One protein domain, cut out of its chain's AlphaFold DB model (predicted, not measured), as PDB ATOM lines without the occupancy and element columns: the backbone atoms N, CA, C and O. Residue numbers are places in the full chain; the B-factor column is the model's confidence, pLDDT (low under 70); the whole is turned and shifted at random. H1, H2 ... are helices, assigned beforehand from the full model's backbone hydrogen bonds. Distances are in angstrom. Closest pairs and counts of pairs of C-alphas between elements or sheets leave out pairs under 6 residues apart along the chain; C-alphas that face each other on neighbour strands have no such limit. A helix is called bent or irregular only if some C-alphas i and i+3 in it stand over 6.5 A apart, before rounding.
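What this domain is: This is residues 27 to 124 of the 127 residues of an uncharacterized protein of Bdellovibrionales bacterium GWA2_49_15 (UniProt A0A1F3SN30). One helix, H2, makes the core, and the other four helices, H1, H3, H4 and H5, are ranged round it in that order, with the ring left open between H5 and H1. H4 packs on H2 most closely, while H1, kinked on its way, reaches from H3 across to the beginning of H2. The printed part has 98 residues, with five named helices in the order H1 H2 H3 H4 H5 and no named strand; the class is all helix. The whole is compact, with a radius of gyration of the C-alphas of 12.2 A and spans of 37 by 32 by 22 A.

Where its parts are: H1 is residues 27 to 45, 26.5 A from first to last C-alpha, and begins at C-alpha 27 at (148.114, 177.007, 176.317). It is irregular, with C-alphas 39 and 42 7.3 A apart, and has a kink of 47 degrees near residue 39. H2 is residues 50 to 64, 21.3 A long, beginning at C-alpha 50 at (141.255, 153.078, 163.748). H3 is residues 67 to 83, 24.9 A; H4 is residues 90 to 105, 23.3 A. H5, residues 112 to 123, is 17.0 A long and ends at C-alpha 123 at (138.865, 157.124, 152.247).

How they stand to each other: H2 is the hub and touches the four other helices. H1 and H2 form a helical hairpin at a steep tilt of 44 degrees, opposite ways; their closest C-alphas, of Val 44 and Lys 53, are 5.5 A apart. Residues 29 to 34 of H1 touch residues 69 to 73 of H3, about perpendicular at 73 degrees, with the C-alphas of Ser 33 and Asp 69 closest at 5.8 A. H2, H3, H4 and H5 make an up-and-down bundle, each running against the one before it. H2 and H3 are a hairpin at 38 degrees, only just a steep tilt; H3 touches H2 with residues 67 to 74 alone, and the C-alphas of Leu 61 and Ala 70 are closest at 5.2 A. H3 and H4 form a hairpin at a shallow tilt of 14 degrees, closest at the C-alphas of Pro 67 and Ile 100, 5.7 A. H2 and H4 touch with 43 pairs of C-alphas within 8 A and run the same way at 34.9 degrees, a shallow tilt only just short of steep; the closest C-alphas, of Cys 55 and Gly 99, are 4.0 A apart. H5 touches H2, closest at the C-alphas of Ala 56 and Ile 117, 5.6 A. H4 and H5 are also a hairpin, in which residues 98 to 103 touch residues 116 to 120; the C-alphas of Phe 102 and Cys 116 are closest at 6.5 A. H1 is apart from H4 and H5, and H3 from H5. In H2 and H5 every O i to N i+4 pair is within hydrogen-bond range; in H1 13 of 15 are, in H3 12 of 13 and in H4 11 of 12.

The domain as a whole: The C-alphas farthest apart, of Phe 83 and Arg 110, are 37.5 A apart. The printed part has no cut and no long link. Mean pLDDT of the printed part is 88.1; residues 27 to 29 and 84 to 86 are under 70.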
ATOM      1  N   GLU A  27     148.731 177.813 175.250       58.06
ATOM      2  CA  GLU A  27     148.114 177.007 176.317       58.06
ATOM      3  C   GLU A  27     146.588 176.943 176.155       58.06
ATOM      4  O   GLU A  27     145.986 175.888 176.353       58.06
ATOM      5  N   GLU A  28     145.948 178.036 175.722       59.97
ATOM      6  CA  GLU A  28     144.496 178.047 175.475       59.97
ATOM      7  C   GLU A  28     144.077 177.181 174.275       59.97
ATOM      8  O   GLU A  28     143.002 176.574 174.281       59.97
ATOM      9  N   LYS A  29     144.942 177.071 173.265       59.56
ATOM     10  CA  LYS A  29     144.735 176.247 172.065       59.56
ATOM     11  C   LYS A  29     144.737 174.754 172.374       59.56
ATOM     12  O   LYS A  29     143.805 174.027 172.020       59.56
ATOM     13  N   PHE A  30     145.716 174.310 173.157       70.19
ATOM     14  CA  PHE A  30     145.780 172.921 173.602       70.19
ATOM     15  C   PHE A  30     144.595 172.544 174.515       70.19
ATOM     16  O   PHE A  30     144.087 171.418 174.471       70.19
ATOM     17  N   LEU A  31     144.081 173.498 175.303       82.62
ATOM     18  CA  LEU A  31     142.879 173.291 176.116       82.62
ATOM     19  C   LEU A  31     141.631 173.031 175.259       82.62
ATOM     20  O   LEU A  31     140.825 172.167 175.619       82.62
ATOM     21  N   CYS A  32     141.475 173.710 174.116       88.56
ATOM     22  CA  CYS A  32     140.348 173.459 173.217       88.56
ATOM     23  C   CYS A  32     140.365 172.022 172.693       88.56
ATOM     24  O   CYS A  32     139.382 171.287 172.852       88.56
ATOM     25  N   SER A  33     141.482 171.598 172.093       88.19
ATOM     26  CA  SER A  33     141.564 170.277 171.472       88.19
ATOM     27  C   SER A  33     141.440 169.154 172.501       88.19
ATOM     28  O   SER A  33     140.700 168.197 172.261       88.19
ATOM     29  N   GLY A  34     142.042 169.307 173.684       87.06
ATOM     30  CA  GLY A  34     141.913 168.356 174.789       87.06
ATOM     31  C   GLY A  34     140.475 168.197 175.298       87.06
ATOM     32  O   GLY A  34     139.966 167.075 175.402       87.06
ATOM     33  N   VAL A  35     139.778 169.309 175.573       91.69
ATOM     34  CA  VAL A  35     138.378 169.281 176.039       91.69
ATOM     35  C   VAL A  35     137.462 168.681 174.972       91.69
ATOM     36  O   VAL A  35     136.644 167.805 175.275       91.69
ATOM     37  N   GLN A  36     137.614 169.097 173.713       93.00
ATOM     38  CA  GLN A  36     136.794 168.585 172.617       93.00
ATOM     39  C   GLN A  36     137.058 167.102 172.348       93.00
ATOM     40  O   GLN A  36     136.102 166.349 172.157       93.00
ATOM     41  N   ALA A  37     138.312 166.644 172.393       90.94
ATOM     42  CA  ALA A  37     138.646 165.231 172.233       90.94
ATOM     43  C   ALA A  37     137.962 164.364 173.303       90.94
ATOM     44  O   ALA A  37     137.390 163.316 172.988       90.94
ATOM     45  N   PHE A  38     137.928 164.833 174.555       91.44
ATOM     46  CA  PHE A  38     137.222 164.139 175.630       91.44
ATOM     47  C   PHE A  38     135.706 164.066 175.385       91.44
ATOM     48  O   PHE A  38     135.107 162.995 175.525       91.44
ATOM     49  N   GLN A  39     135.083 165.172 174.969       93.50
ATOM     50  CA  GLN A  39     133.648 165.216 174.658       93.50
ATOM     51  C   GLN A  39     133.274 164.309 173.477       93.50
ATOM     52  O   GLN A  39     132.245 163.629 173.502       93.50
ATOM     53  N   LEU A  40     134.125 164.267 172.450       93.56
ATOM     54  CA  LEU A  40     133.900 163.518 171.214       93.56
ATOM     55  C   LEU A  40     134.226 162.027 171.344       93.56
ATOM     56  O   LEU A  40     133.799 161.236 170.499       93.56
ATOM     57  N   ARG A  41     134.921 161.610 172.411       91.31
ATOM     58  CA  ARG A  41     135.398 160.232 172.620       91.31
ATOM     59  C   ARG A  41     134.337 159.173 172.330       91.31
ATOM     60  O   ARG A  41     134.610 158.217 171.614       91.31
ATOM     61  N   LYS A  42     133.117 159.325 172.859       94.19
ATOM     62  CA  LYS A  42     132.043 158.328 172.667       94.19
ATOM     63  C   LYS A  42     131.634 158.190 171.199       94.19
ATOM     64  O   LYS A  42     131.414 157.077 170.739       94.19
ATOM     65  N   GLN A  43     131.549 159.306 170.479       93.94
ATOM     66  CA  GLN A  43     131.197 159.328 169.061       93.94
ATOM     67  C   GLN A  43     132.320 158.738 168.205       93.94
ATOM     68  O   GLN A  43     132.052 157.953 167.299       93.94
ATOM     69  N   VAL A  44     133.573 159.081 168.514       93.31
ATOM     70  CA  VAL A  44     134.748 158.575 167.796       93.31
ATOM     71  C   VAL A  44     134.910 157.071 168.012       93.31
ATOM     72  O   VAL A  44     135.095 156.340 167.048       93.31
ATOM     73  N   LEU A  45     134.743 156.560 169.235       93.62
ATOM     74  CA  LEU A  45     134.881 155.124 169.524       93.62
ATOM     75  C   LEU A  45     133.879 154.231 168.774       93.62
ATOM     76  O   LEU A  45     134.155 153.051 168.589       93.62
ATOM     77  N   GLN A  46     132.748 154.784 168.327       94.06
ATOM     78  CA  GLN A  46     131.745 154.072 167.526       94.06
ATOM     79  C   GLN A  46     132.100 154.000 166.031       94.06
ATOM     80  O   GLN A  46     131.365 153.390 165.251       94.06
ATOM     81  N   LEU A  47     133.190 154.640 165.598       93.19
ATOM     82  CA  LEU A  47     133.643 154.606 164.211       93.19
ATOM     83  C   LEU A  47     134.335 153.270 163.881       93.19
ATOM     84  O   LEU A  47     134.962 152.665 164.752       93.19
ATOM     85  N   PRO A  48     134.212 152.801 162.625       89.38
ATOM     86  CA  PRO A  48     134.407 151.393 162.268       89.38
ATOM     87  C   PRO A  48     135.848 150.884 162.383       89.38
ATOM     88  O   PRO A  48     136.046 149.725 162.723       89.38
ATOM     89  N   ASN A  49     136.848 151.718 162.101       91.00
ATOM     90  CA  ASN A  49     138.261 151.336 162.158       91.00
ATOM     91  C   ASN A  49     139.107 152.474 162.731       91.00
ATOM     92  O   ASN A  49     138.632 153.604 162.865       91.00
ATOM     93  N   ASP A  50     140.352 152.159 163.065       91.88
ATOM     94  CA  ASP A  50     141.255 153.078 163.748       91.88
ATOM     95  C   ASP A  50     141.614 154.313 162.908       91.88
ATOM     96  O   ASP A  50     141.407 155.441 163.352       91.88
ATOM     97  N   LYS A  51     141.950 154.130 161.625       93.44
ATOM     98  CA  LYS A  51     142.235 155.248 160.707       93.44
ATOM     99  C   LYS A  51     141.036 156.191 160.533       93.44
ATOM    100  O   LYS A  51     141.189 157.405 160.430       93.44
ATOM    101  N   THR A  52     139.810 155.663 160.578       95.25
ATOM    102  CA  THR A  52     138.585 156.480 160.567       95.25
ATOM    103  C   THR A  52     138.445 157.288 161.853       95.25
ATOM    104  O   THR A  52     137.946 158.410 161.798       95.25
ATOM    105  N   LYS A  53     138.867 156.745 163.003       95.31
ATOM    106  CA  LYS A  53     138.852 157.454 164.290       95.31
ATOM    107  C   LYS A  53     139.847 158.610 164.285       95.31
ATOM    108  O   LYS A  53     139.422 159.722 164.587       95.31
ATOM    109  N   HIS A  54     141.088 158.355 163.872       94.94
ATOM    110  CA  HIS A  54     142.138 159.363 163.686       94.94
ATOM    111  C   HIS A  54     141.670 160.491 162.759       94.94
ATOM    112  O   HIS A  54     141.481 161.634 163.181       94.94
ATOM    113  N   CYS A  55     141.285 160.140 161.528       96.19
ATOM    114  CA  CYS A  55     140.787 161.107 160.551       96.19
ATOM    115  C   CYS A  55     139.585 161.915 161.064       96.19
ATOM    116  O   CYS A  55     139.550 163.142 160.929       96.19
ATOM    117  N   ALA A  56     138.577 161.262 161.655       96.38
ATOM    118  CA  ALA A  56     137.373 161.960 162.092       96.38
ATOM    119  C   ALA A  56     137.645 162.880 163.284       96.38
ATOM    120  O   ALA A  56     137.159 164.011 163.280       96.38
ATOM    121  N   LEU A  57     138.431 162.430 164.269       95.81
ATOM    122  CA  LEU A  57     138.814 163.251 165.413       95.81
ATOM    123  C   LEU A  57     139.614 164.473 164.953       95.81
ATOM    124  O   LEU A  57     139.242 165.595 165.288       95.81
ATOM    125  N   SER A  58     140.623 164.289 164.106       95.94
ATOM    126  CA  SER A  58     141.428 165.391 163.573       95.94
ATOM    127  C   SER A  58     140.599 166.384 162.747       95.94
ATOM    128  O   SER A  58     140.763 167.598 162.884       95.94
ATOM    129  N   CYS A  59     139.614 165.908 161.976       96.75
ATOM    130  CA  CYS A  59     138.650 166.774 161.292       96.75
ATOM    131  C   CYS A  59     137.782 167.566 162.278       96.75
ATOM    132  O   CYS A  59     137.627 168.779 162.129       96.75
ATOM    133  N   PHE A  60     137.252 166.900 163.310       95.44
ATOM    134  CA  PHE A  60     136.438 167.518 164.354       95.44
ATOM    135  C   PHE A  60     137.167 168.609 165.125       95.44
ATOM    136  O   PHE A  60     136.564 169.639 165.422       95.44
ATOM    137  N   LEU A  61     138.426 168.361 165.480       94.19
ATOM    138  CA  LEU A  61     139.264 169.308 166.202       94.19
ATOM    139  C   LEU A  61     139.650 170.480 165.305       94.19
ATOM    140  O   LEU A  61     139.580 171.625 165.736       94.19
ATOM    141  N   THR A  62     139.944 170.218 164.033       94.81
ATOM    142  CA  THR A  62     140.346 171.270 163.098       94.81
ATOM    143  C   THR A  62     139.255 172.303 162.859       94.81
ATOM    144  O   THR A  62     139.541 173.496 162.894       94.81
ATOM    145  N   TRP A  63     138.006 171.883 162.636       94.06
ATOM    146  CA  TRP A  63     136.936 172.855 162.384       94.06
ATOM    147  C   TRP A  63     136.501 173.603 163.657       94.06
ATOM    148  O   TRP A  63     135.936 174.692 163.553       94.06
ATOM    149  N   ARG A  64     136.755 173.040 164.850       91.75
ATOM    150  CA  ARG A  64     136.374 173.625 166.150       91.75
ATOM    151  C   ARG A  64     137.450 174.512 166.774       91.75
ATOM    152  O   ARG A  64     137.132 175.603 167.229       91.75
ATOM    153  N   CYS A  65     138.674 174.003 166.843       91.50
ATOM    154  CA  CYS A  65     139.805 174.594 167.561       91.50
ATOM    155  C   CYS A  65     140.851 175.150 166.590       91.50
ATOM    156  O   CYS A  65     141.411 176.218 166.805       91.50
ATOM    157  N   GLY A  66     141.036 174.474 165.455       91.38
ATOM    158  CA  GLY A  66     141.961 174.887 164.409       91.38
ATOM    159  C   GLY A  66     142.901 173.758 163.990       91.38
ATOM    160  O   GLY A  66     143.034 172.752 164.691       91.38
ATOM    161  N   PRO A  67     143.552 173.896 162.824       91.31
ATOM    162  CA  PRO A  67     144.398 172.844 162.264       91.31
ATOM    163  C   PRO A  67     145.662 172.576 163.090       91.31
ATOM    164  O   PRO A  67     146.123 171.439 163.117       91.31
ATOM    165  N   LEU A  68     146.213 173.597 163.759       89.44
ATOM    166  CA  LEU A  68     147.408 173.449 164.597       89.44
ATOM    167  C   LEU A  68     147.106 172.600 165.836       89.44
ATOM    168  O   LEU A  68     147.760 171.586 166.041       89.44
ATOM    169  N   ASP A  69     146.043 172.926 166.570       88.12
ATOM    170  CA  ASP A  69     145.655 172.203 167.788       88.12
ATOM    171  C   ASP A  69     145.308 170.734 167.503       88.12
ATOM    172  O   ASP A  69     145.542 169.850 168.330       88.12
ATOM    173  N   ALA A  70     144.736 170.460 166.325       88.12
ATOM    174  CA  ALA A  70     144.465 169.104 165.864       88.12
ATOM    175  C   ALA A  70     145.758 168.336 165.545       88.12
ATOM    176  O   ALA A  70     145.884 167.173 165.929       88.12
ATOM    177  N   TRP A  71     146.721 168.982 164.878       90.00
ATOM    178  CA  TRP A  71     148.021 168.384 164.568       90.00
ATOM    179  C   TRP A  71     148.835 168.086 165.827       90.00
ATOM    180  O   TRP A  71     149.370 166.990 165.964       90.00
ATOM    181  N   GLU A  72     148.901 169.036 166.759       88.25
ATOM    182  CA  GLU A  72     149.625 168.882 168.023       88.25
ATOM    183  C   GLU A  72     149.074 167.722 168.848       88.25
ATOM    184  O   GLU A  72     149.847 166.914 169.359       88.25
ATOM    185  N   LEU A  73     147.747 167.591 168.939       86.50
ATOM    186  CA  LEU A  73     147.124 166.501 169.685       86.50
ATOM    187  C   LEU A  73     147.356 165.133 169.020       86.50
ATOM    188  O   LEU A  73     147.614 164.159 169.728       86.50
ATOM    189  N   GLY A  74     147.315 165.060 167.685       81.50
ATOM    190  CA  GLY A  74     147.658 163.845 166.935       81.50
ATOM    191  C   GLY A  74     149.125 163.448 167.122       81.50
ATOM    192  O   GLY A  74     149.423 162.335 167.548       81.50
ATOM    193  N   ALA A  75     150.049 164.389 166.921       84.25
ATOM    194  CA  ALA A  75     151.479 164.160 167.118       84.25
ATOM    195  C   ALA A  75     151.810 163.766 168.567       84.25
ATOM    196  O   ALA A  75     152.614 162.863 168.793       84.25
ATOM    197  N   LEU A  76     151.170 164.399 169.556       84.69
ATOM    198  CA  LEU A  76     151.360 164.062 170.964       84.69
ATOM    199  C   LEU A  76     150.896 162.636 171.282       84.69
ATOM    200  O   LEU A  76     151.551 161.971 172.083       84.69
ATOM    201  N   LYS A  77     149.808 162.152 170.664       80.06
ATOM    202  CA  LYS A  77     149.362 160.759 170.820       80.06
ATOM    203  C   LYS A  77     150.432 159.787 170.326       80.06
ATOM    204  O   LYS A  77     150.809 158.883 171.061       80.06
ATOM    205  N   GLU A  78     150.965 160.014 169.130       83.81
ATOM    206  CA  GLU A  78     151.985 159.135 168.549       83.81
ATOM    207  C   GLU A  78     153.298 159.179 169.347       83.81
ATOM    208  O   GLU A  78     153.936 158.151 169.567       83.81
ATOM    209  N   VAL A  79     153.680 160.352 169.870       81.31
ATOM    210  CA  VAL A  79     154.807 160.468 170.810       81.31
ATOM    211  C   VAL A  79     154.512 159.712 172.104       81.31
ATOM    212  O   VAL A  79     155.383 159.004 172.600       81.31
ATOM    213  N   TRP A  80     153.300 159.823 172.650       78.56
ATOM    214  CA  TRP A  80     152.899 159.074 173.840       78.56
ATOM    215  C   TRP A  80     152.950 157.567 173.603       78.56
ATOM    216  O   TRP A  80     153.400 156.841 174.482       78.56
ATOM    217  N   ASP A  81     152.574 157.094 172.418       81.06
ATOM    218  CA  ASP A  81     152.618 155.676 172.068       81.06
ATOM    219  C   ASP A  81     154.053 155.124 171.998       81.06
ATOM    220  O   ASP A  81     154.249 153.943 172.270       81.06
ATOM    221  N   LEU A  82     155.081 155.962 171.784       78.19
ATOM    222  CA  LEU A  82     156.492 155.557 171.942       78.19
ATOM    223  C   LEU A  82     156.889 155.271 173.399       78.19
ATOM    224  O   LEU A  82     157.816 154.499 173.649       78.19
ATOM    225  N   PHE A  83     156.225 155.915 174.361       77.81
ATOM    226  CA  PHE A  83     156.518 155.797 175.797       77.81
ATOM    227  C   PHE A  83     155.441 155.023 176.573       77.81
ATOM    228  O   PHE A  83     155.615 154.728 177.758       77.81
ATOM    229  N   GLY A  84     154.324 154.724 175.918       69.69
ATOM    230  CA  GLY A  84     153.112 154.150 176.475       69.69
ATOM    231  C   GLY A  84     152.827 152.745 175.935       69.69
ATOM    232  O   GLY A  84     153.734 152.039 175.503       69.69
ATOM    233  N   PRO A  85     151.566 152.289 176.007       63.22
ATOM    234  CA  PRO A  85     151.182 150.935 175.603       63.22
ATOM    235  C   PRO A  85     150.897 150.778 174.095       63.22
ATOM    236  O   PRO A  85     150.522 149.683 173.677       63.22
ATOM    237  N   GLY A  86     150.978 151.858 173.311       63.47
ATOM    238  CA  GLY A  86     150.655 151.876 171.884       63.47
ATOM    239  C   GLY A  86     151.839 151.535 170.973       63.47
ATOM    240  O   GLY A  86     152.920 151.176 171.430       63.47
ATOM    241  N   GLN A  87     151.616 151.635 169.663       71.12
ATOM    242  CA  GLN A  87     152.666 151.601 168.645       71.12
ATOM    243  C   GLN A  87     152.527 152.873 167.821       71.12
ATOM    244  O   GLN A  87     151.450 153.123 167.293       71.12
ATOM    245  N   ALA A  88     153.595 153.663 167.723       75.31
ATOM    246  CA  ALA A  88     153.586 154.835 166.860       75.31
ATOM    247  C   ALA A  88     153.502 154.383 165.395       75.31
ATOM    248  O   ALA A  88     154.400 153.691 164.900       75.31
ATOM    249  N   GLU A  89     152.438 154.775 164.698       82.00
ATOM    250  CA  GLU A  89     152.181 154.360 163.322       82.00
ATOM    251  C   GLU A  89     152.123 155.569 162.387       82.00
ATOM    252  O   GLU A  89     151.221 156.401 162.437       82.00
ATOM    253  N   TRP A  90     153.037 155.622 161.416       83.88
ATOM    254  CA  TRP A  90     153.037 156.676 160.390       83.88
ATOM    255  C   TRP A  90     151.706 156.803 159.635       83.88
ATOM    256  O   TRP A  90     151.350 157.885 159.171       83.88
ATOM    257  N   SER A  91     150.964 155.705 159.516       87.12
ATOM    258  CA  SER A  91     149.657 155.676 158.862       87.12
ATOM    259  C   SER A  91     148.542 156.312 159.705       87.12
ATOM    260  O   SER A  91     147.548 156.751 159.128       87.12
ATOM    261  N   ASP A  92     148.692 156.404 161.033       88.69
ATOM    262  CA  ASP A  92     147.794 157.187 161.898       88.69
ATOM    263  C   ASP A  92     148.030 158.683 161.730       88.69
ATOM    264  O   ASP A  92     147.079 159.435 161.514       88.69
ATOM    265  N   LEU A  93     149.298 159.099 161.673       88.38
ATOM    266  CA  LEU A  93     149.646 160.492 161.403       88.38
ATOM    267  C   LEU A  93     149.170 160.946 160.009       88.38
ATOM    268  O   LEU A  93     148.714 162.079 159.836       88.38
ATOM    269  N   GLU A  94     149.220 160.061 159.004       92.81
ATOM    270  CA  GLU A  94     148.621 160.344 157.694       92.81
ATOM    271  C   GLU A  94     147.098 160.525 157.803       92.81
ATOM    272  O   GLU A  94     146.546 161.475 157.235       92.81
ATOM    273  N   ALA A  95     146.413 159.645 158.540       94.38
ATOM    274  CA  ALA A  95     144.973 159.744 158.748       94.38
ATOM    275  C   ALA A  95     144.586 161.043 159.467       94.38
ATOM    276  O   ALA A  95     143.620 161.697 159.061       94.38
ATOM    277  N   ASP A  96     145.373 161.473 160.451       95.00
ATOM    278  CA  ASP A  96     145.207 162.761 161.124       95.00
ATOM    279  C   ASP A  96     145.389 163.936 160.157       95.00
ATOM    280  O   ASP A  96     144.535 164.825 160.087       95.00
ATOM    281  N   GLY A  97     146.418 163.891 159.306       95.00
ATOM    282  CA  GLY A  97     146.634 164.874 158.243       95.00
ATOM    283  C   GLY A  97     145.457 164.976 157.259       95.00
ATOM    284  O   GLY A  97     145.032 166.080 156.899       95.00
ATOM    285  N   ARG A  98     144.866 163.841 156.855       96.44
ATOM    286  CA  ARG A  98     143.636 163.817 156.034       96.44
ATOM    287  C   ARG A  98     142.456 164.438 156.775       96.44
ATOM    288  O   ARG A  98     141.698 165.208 156.179       96.44
ATOM    289  N   GLY A  99     142.323 164.133 158.062       96.00
ATOM    290  CA  GLY A  99     141.326 164.723 158.944       96.00
ATOM    291  C   GLY A  99     141.424 166.244 158.981       96.00
ATOM    292  O   GLY A  99     140.432 166.921 158.722       96.00
ATOM    293  N   ILE A 100     142.623 166.784 159.201       96.31
ATOM    294  CA  ILE A 100     142.881 168.232 159.208       96.31
ATOM    295  C   ILE A 100     142.488 168.863 157.876       96.31
ATOM    296  O   ILE A 100     141.755 169.853 157.832       96.31
ATOM    297  N   PHE A 101     142.907 168.258 156.767       95.75
ATOM    298  CA  PHE A 101     142.562 168.740 155.436       95.75
ATOM    299  C   PHE A 101     141.047 168.816 155.200       95.75
ATOM    300  O   PHE A 101     140.555 169.792 154.626       95.75
ATOM    301  N   PHE A 102     140.290 167.814 155.655       96.06
ATOM    302  CA  PHE A 102     138.830 167.864 155.618       96.06
ATOM    303  C   PHE A 102     138.277 168.922 156.569       96.06
ATOM    304  O   PHE A 102     137.399 169.678 156.167       96.06
ATOM    305  N   GLY A 103     138.826 169.029 157.777       94.56
ATOM    306  CA  GLY A 103     138.447 169.993 158.804       94.56
ATOM    307  C   GLY A 103     138.523 171.450 158.345       94.56
ATOM    308  O   GLY A 103     137.612 172.226 158.611       94.56
ATOM    309  N   VAL A 104     139.561 171.809 157.584       93.56
ATOM    310  CA  VAL A 104     139.707 173.154 156.993       93.56
ATOM    311  C   VAL A 104     138.620 173.443 155.945       93.56
ATOM    312  O   VAL A 104     138.280 174.598 155.698       93.56
ATOM    313  N   ARG A 105     138.077 172.404 155.298       91.25
ATOM    314  CA  ARG A 105     137.133 172.528 154.174       91.25
ATOM    315  C   ARG A 105     135.678 172.325 154.549       91.25
ATOM    316  O   ARG A 105     134.799 172.796 153.824       91.25
ATOM    317  N   VAL A 106     135.401 171.608 155.633       88.75
ATOM    318  CA  VAL A 106     134.049 171.535 156.174       88.75
ATOM    319  C   VAL A 106     133.713 172.913 156.737       88.75
ATOM    320  O   VAL A 106     134.353 173.413 157.654       88.75
ATOM    321  N   GLY A 107     132.742 173.585 156.120       71.69
ATOM    322  CA  GLY A 107     132.306 174.897 156.589       71.69
ATOM    323  C   GLY A 107     131.754 174.825 158.017       71.69
ATOM    324  O   GLY A 107     131.220 173.795 158.440       71.69
ATOM    325  N   ILE A 108     131.836 175.936 158.751       76.12
ATOM    326  CA  ILE A 108     131.311 176.034 160.119       76.12
ATOM    327  C   ILE A 108     129.793 175.819 160.092       76.12
ATOM    328  O   ILE A 108     129.052 176.569 159.452       76.12
ATOM    329  N   GLY A 109     129.300 174.797 160.797       76.44
ATOM    330  CA  GLY A 109     127.862 174.595 160.940       76.44
ATOM    331  C   GLY A 109     127.436 173.219 161.436       76.44
ATOM    332  O   GLY A 109     128.220 172.283 161.557       76.44
ATOM    333  N   ARG A 110     126.121 173.069 161.655       76.06
ATOM    334  CA  ARG A 110     125.471 171.876 162.245       76.06
ATOM    335  C   ARG A 110     125.698 170.555 161.490       76.06
ATOM    336  O   ARG A 110     125.312 169.500 161.982       76.06
ATOM    337  N   LYS A 111     126.268 170.599 160.281       89.88
ATOM    338  CA  LYS A 111     126.553 169.422 159.444       89.88
ATOM    339  C   LYS A 111     128.041 169.053 159.394       89.88
ATOM    340  O   LYS A 111     128.336 167.993 158.844       89.88
ATOM    341  N   ALA A 112     128.937 169.863 159.968       92.00
ATOM    342  CA  ALA A 112     130.387 169.672 159.881       92.00
ATOM    343  C   ALA A 112     130.818 168.288 160.390       92.00
ATOM    344  O   ALA A 112     131.495 167.555 159.676       92.00
ATOM    345  N   ASP A 113     130.309 167.849 161.546       93.88
ATOM    346  CA  ASP A 113     130.656 166.526 162.083       93.88
ATOM    347  C   ASP A 113     130.221 165.375 161.169       93.88
ATOM    348  O   ASP A 113     130.955 164.415 160.941       93.88
ATOM    349  N   ARG A 114     129.019 165.470 160.595       94.50
ATOM    350  CA  ARG A 114     128.539 164.451 159.657       94.50
ATOM    351  C   ARG A 114     129.392 164.431 158.389       94.50
ATOM    352  O   ARG A 114     129.660 163.354 157.864       94.50
ATOM    353  N   GLN A 115     129.814 165.598 157.903       95.56
ATOM    354  CA  GLN A 115     130.703 165.705 156.749       95.56
ATOM    355  C   GLN A 115     132.072 165.092 157.044       95.56
ATOM    356  O   GLN A 115     132.513 164.258 156.261       95.56
ATOM    357  N   CYS A 116     132.682 165.409 158.191       95.69
ATOM    358  CA  CYS A 116     133.928 164.790 158.646       95.69
ATOM    359  C   CYS A 116     133.830 163.259 158.652       95.69
ATOM    360  O   CYS A 116     134.646 162.584 158.030       95.69
ATOM    361  N   ILE A 117     132.786 162.700 159.281       95.19
ATOM    362  CA  ILE A 117     132.586 161.244 159.332       95.19
ATOM    363  C   ILE A 117     132.455 160.654 157.926       95.19
ATOM    364  O   ILE A 117     133.080 159.640 157.629       95.19
ATOM    365  N   ASN A 118     131.637 161.262 157.065       95.06
ATOM    366  CA  ASN A 118     131.388 160.736 155.724       95.06
ATOM    367  C   ASN A 118     132.646 160.777 154.848       95.06
ATOM    368  O   ASN A 118     132.933 159.802 154.156       95.06
ATOM    369  N   LEU A 119     133.409 161.872 154.908       95.44
ATOM    370  CA  LEU A 119     134.667 162.020 154.179       95.44
ATOM    371  C   LEU A 119     135.693 160.990 154.655       95.44
ATOM    372  O   LEU A 119     136.222 160.239 153.840       95.44
ATOM    373  N   CYS A 120     135.898 160.863 155.966       95.88
ATOM    374  CA  CYS A 120     136.834 159.886 156.517       95.88
ATOM    375  C   CYS A 120     136.428 158.440 156.193       95.88
ATOM    376  O   CYS A 120     137.272 157.650 155.787       95.88
ATOM    377  N   LYS A 121     135.133 158.102 156.263       94.94
ATOM    378  CA  LYS A 121     134.636 156.776 155.857       94.94
ATOM    379  C   LYS A 121     134.816 156.487 154.367       94.94
ATOM    380  O   LYS A 121     134.940 155.324 154.005       94.94
ATOM    381  N   SER A 122     134.802 157.506 153.506       94.38
ATOM    382  CA  SER A 122     135.010 157.304 152.065       94.38
ATOM    383  C   SER A 122     136.454 156.960 151.697       94.38
ATOM    384  O   SER A 122     136.660 156.290 150.690       94.38
ATOM    385  N   ILE A 123     137.437 157.388 152.500       93.62
ATOM    386  CA  ILE A 123     138.865 157.124 152.247       93.62
ATOM    387  C   ILE A 123     139.433 156.002 153.122       93.62
ATOM    388  O   ILE A 123     140.405 155.364 152.736       93.62
ATOM    389  N   TYR A 124     138.788 155.722 154.255       91.31
ATOM    390  CA  TYR A 124     139.053 154.569 155.112       91.31
ATOM    391  C   TYR A 124     137.788 153.705 155.231       91.31
ATOM    392  O   TYR A 124     137.241 153.569 156.334       91.31
TER     393      TYR A 124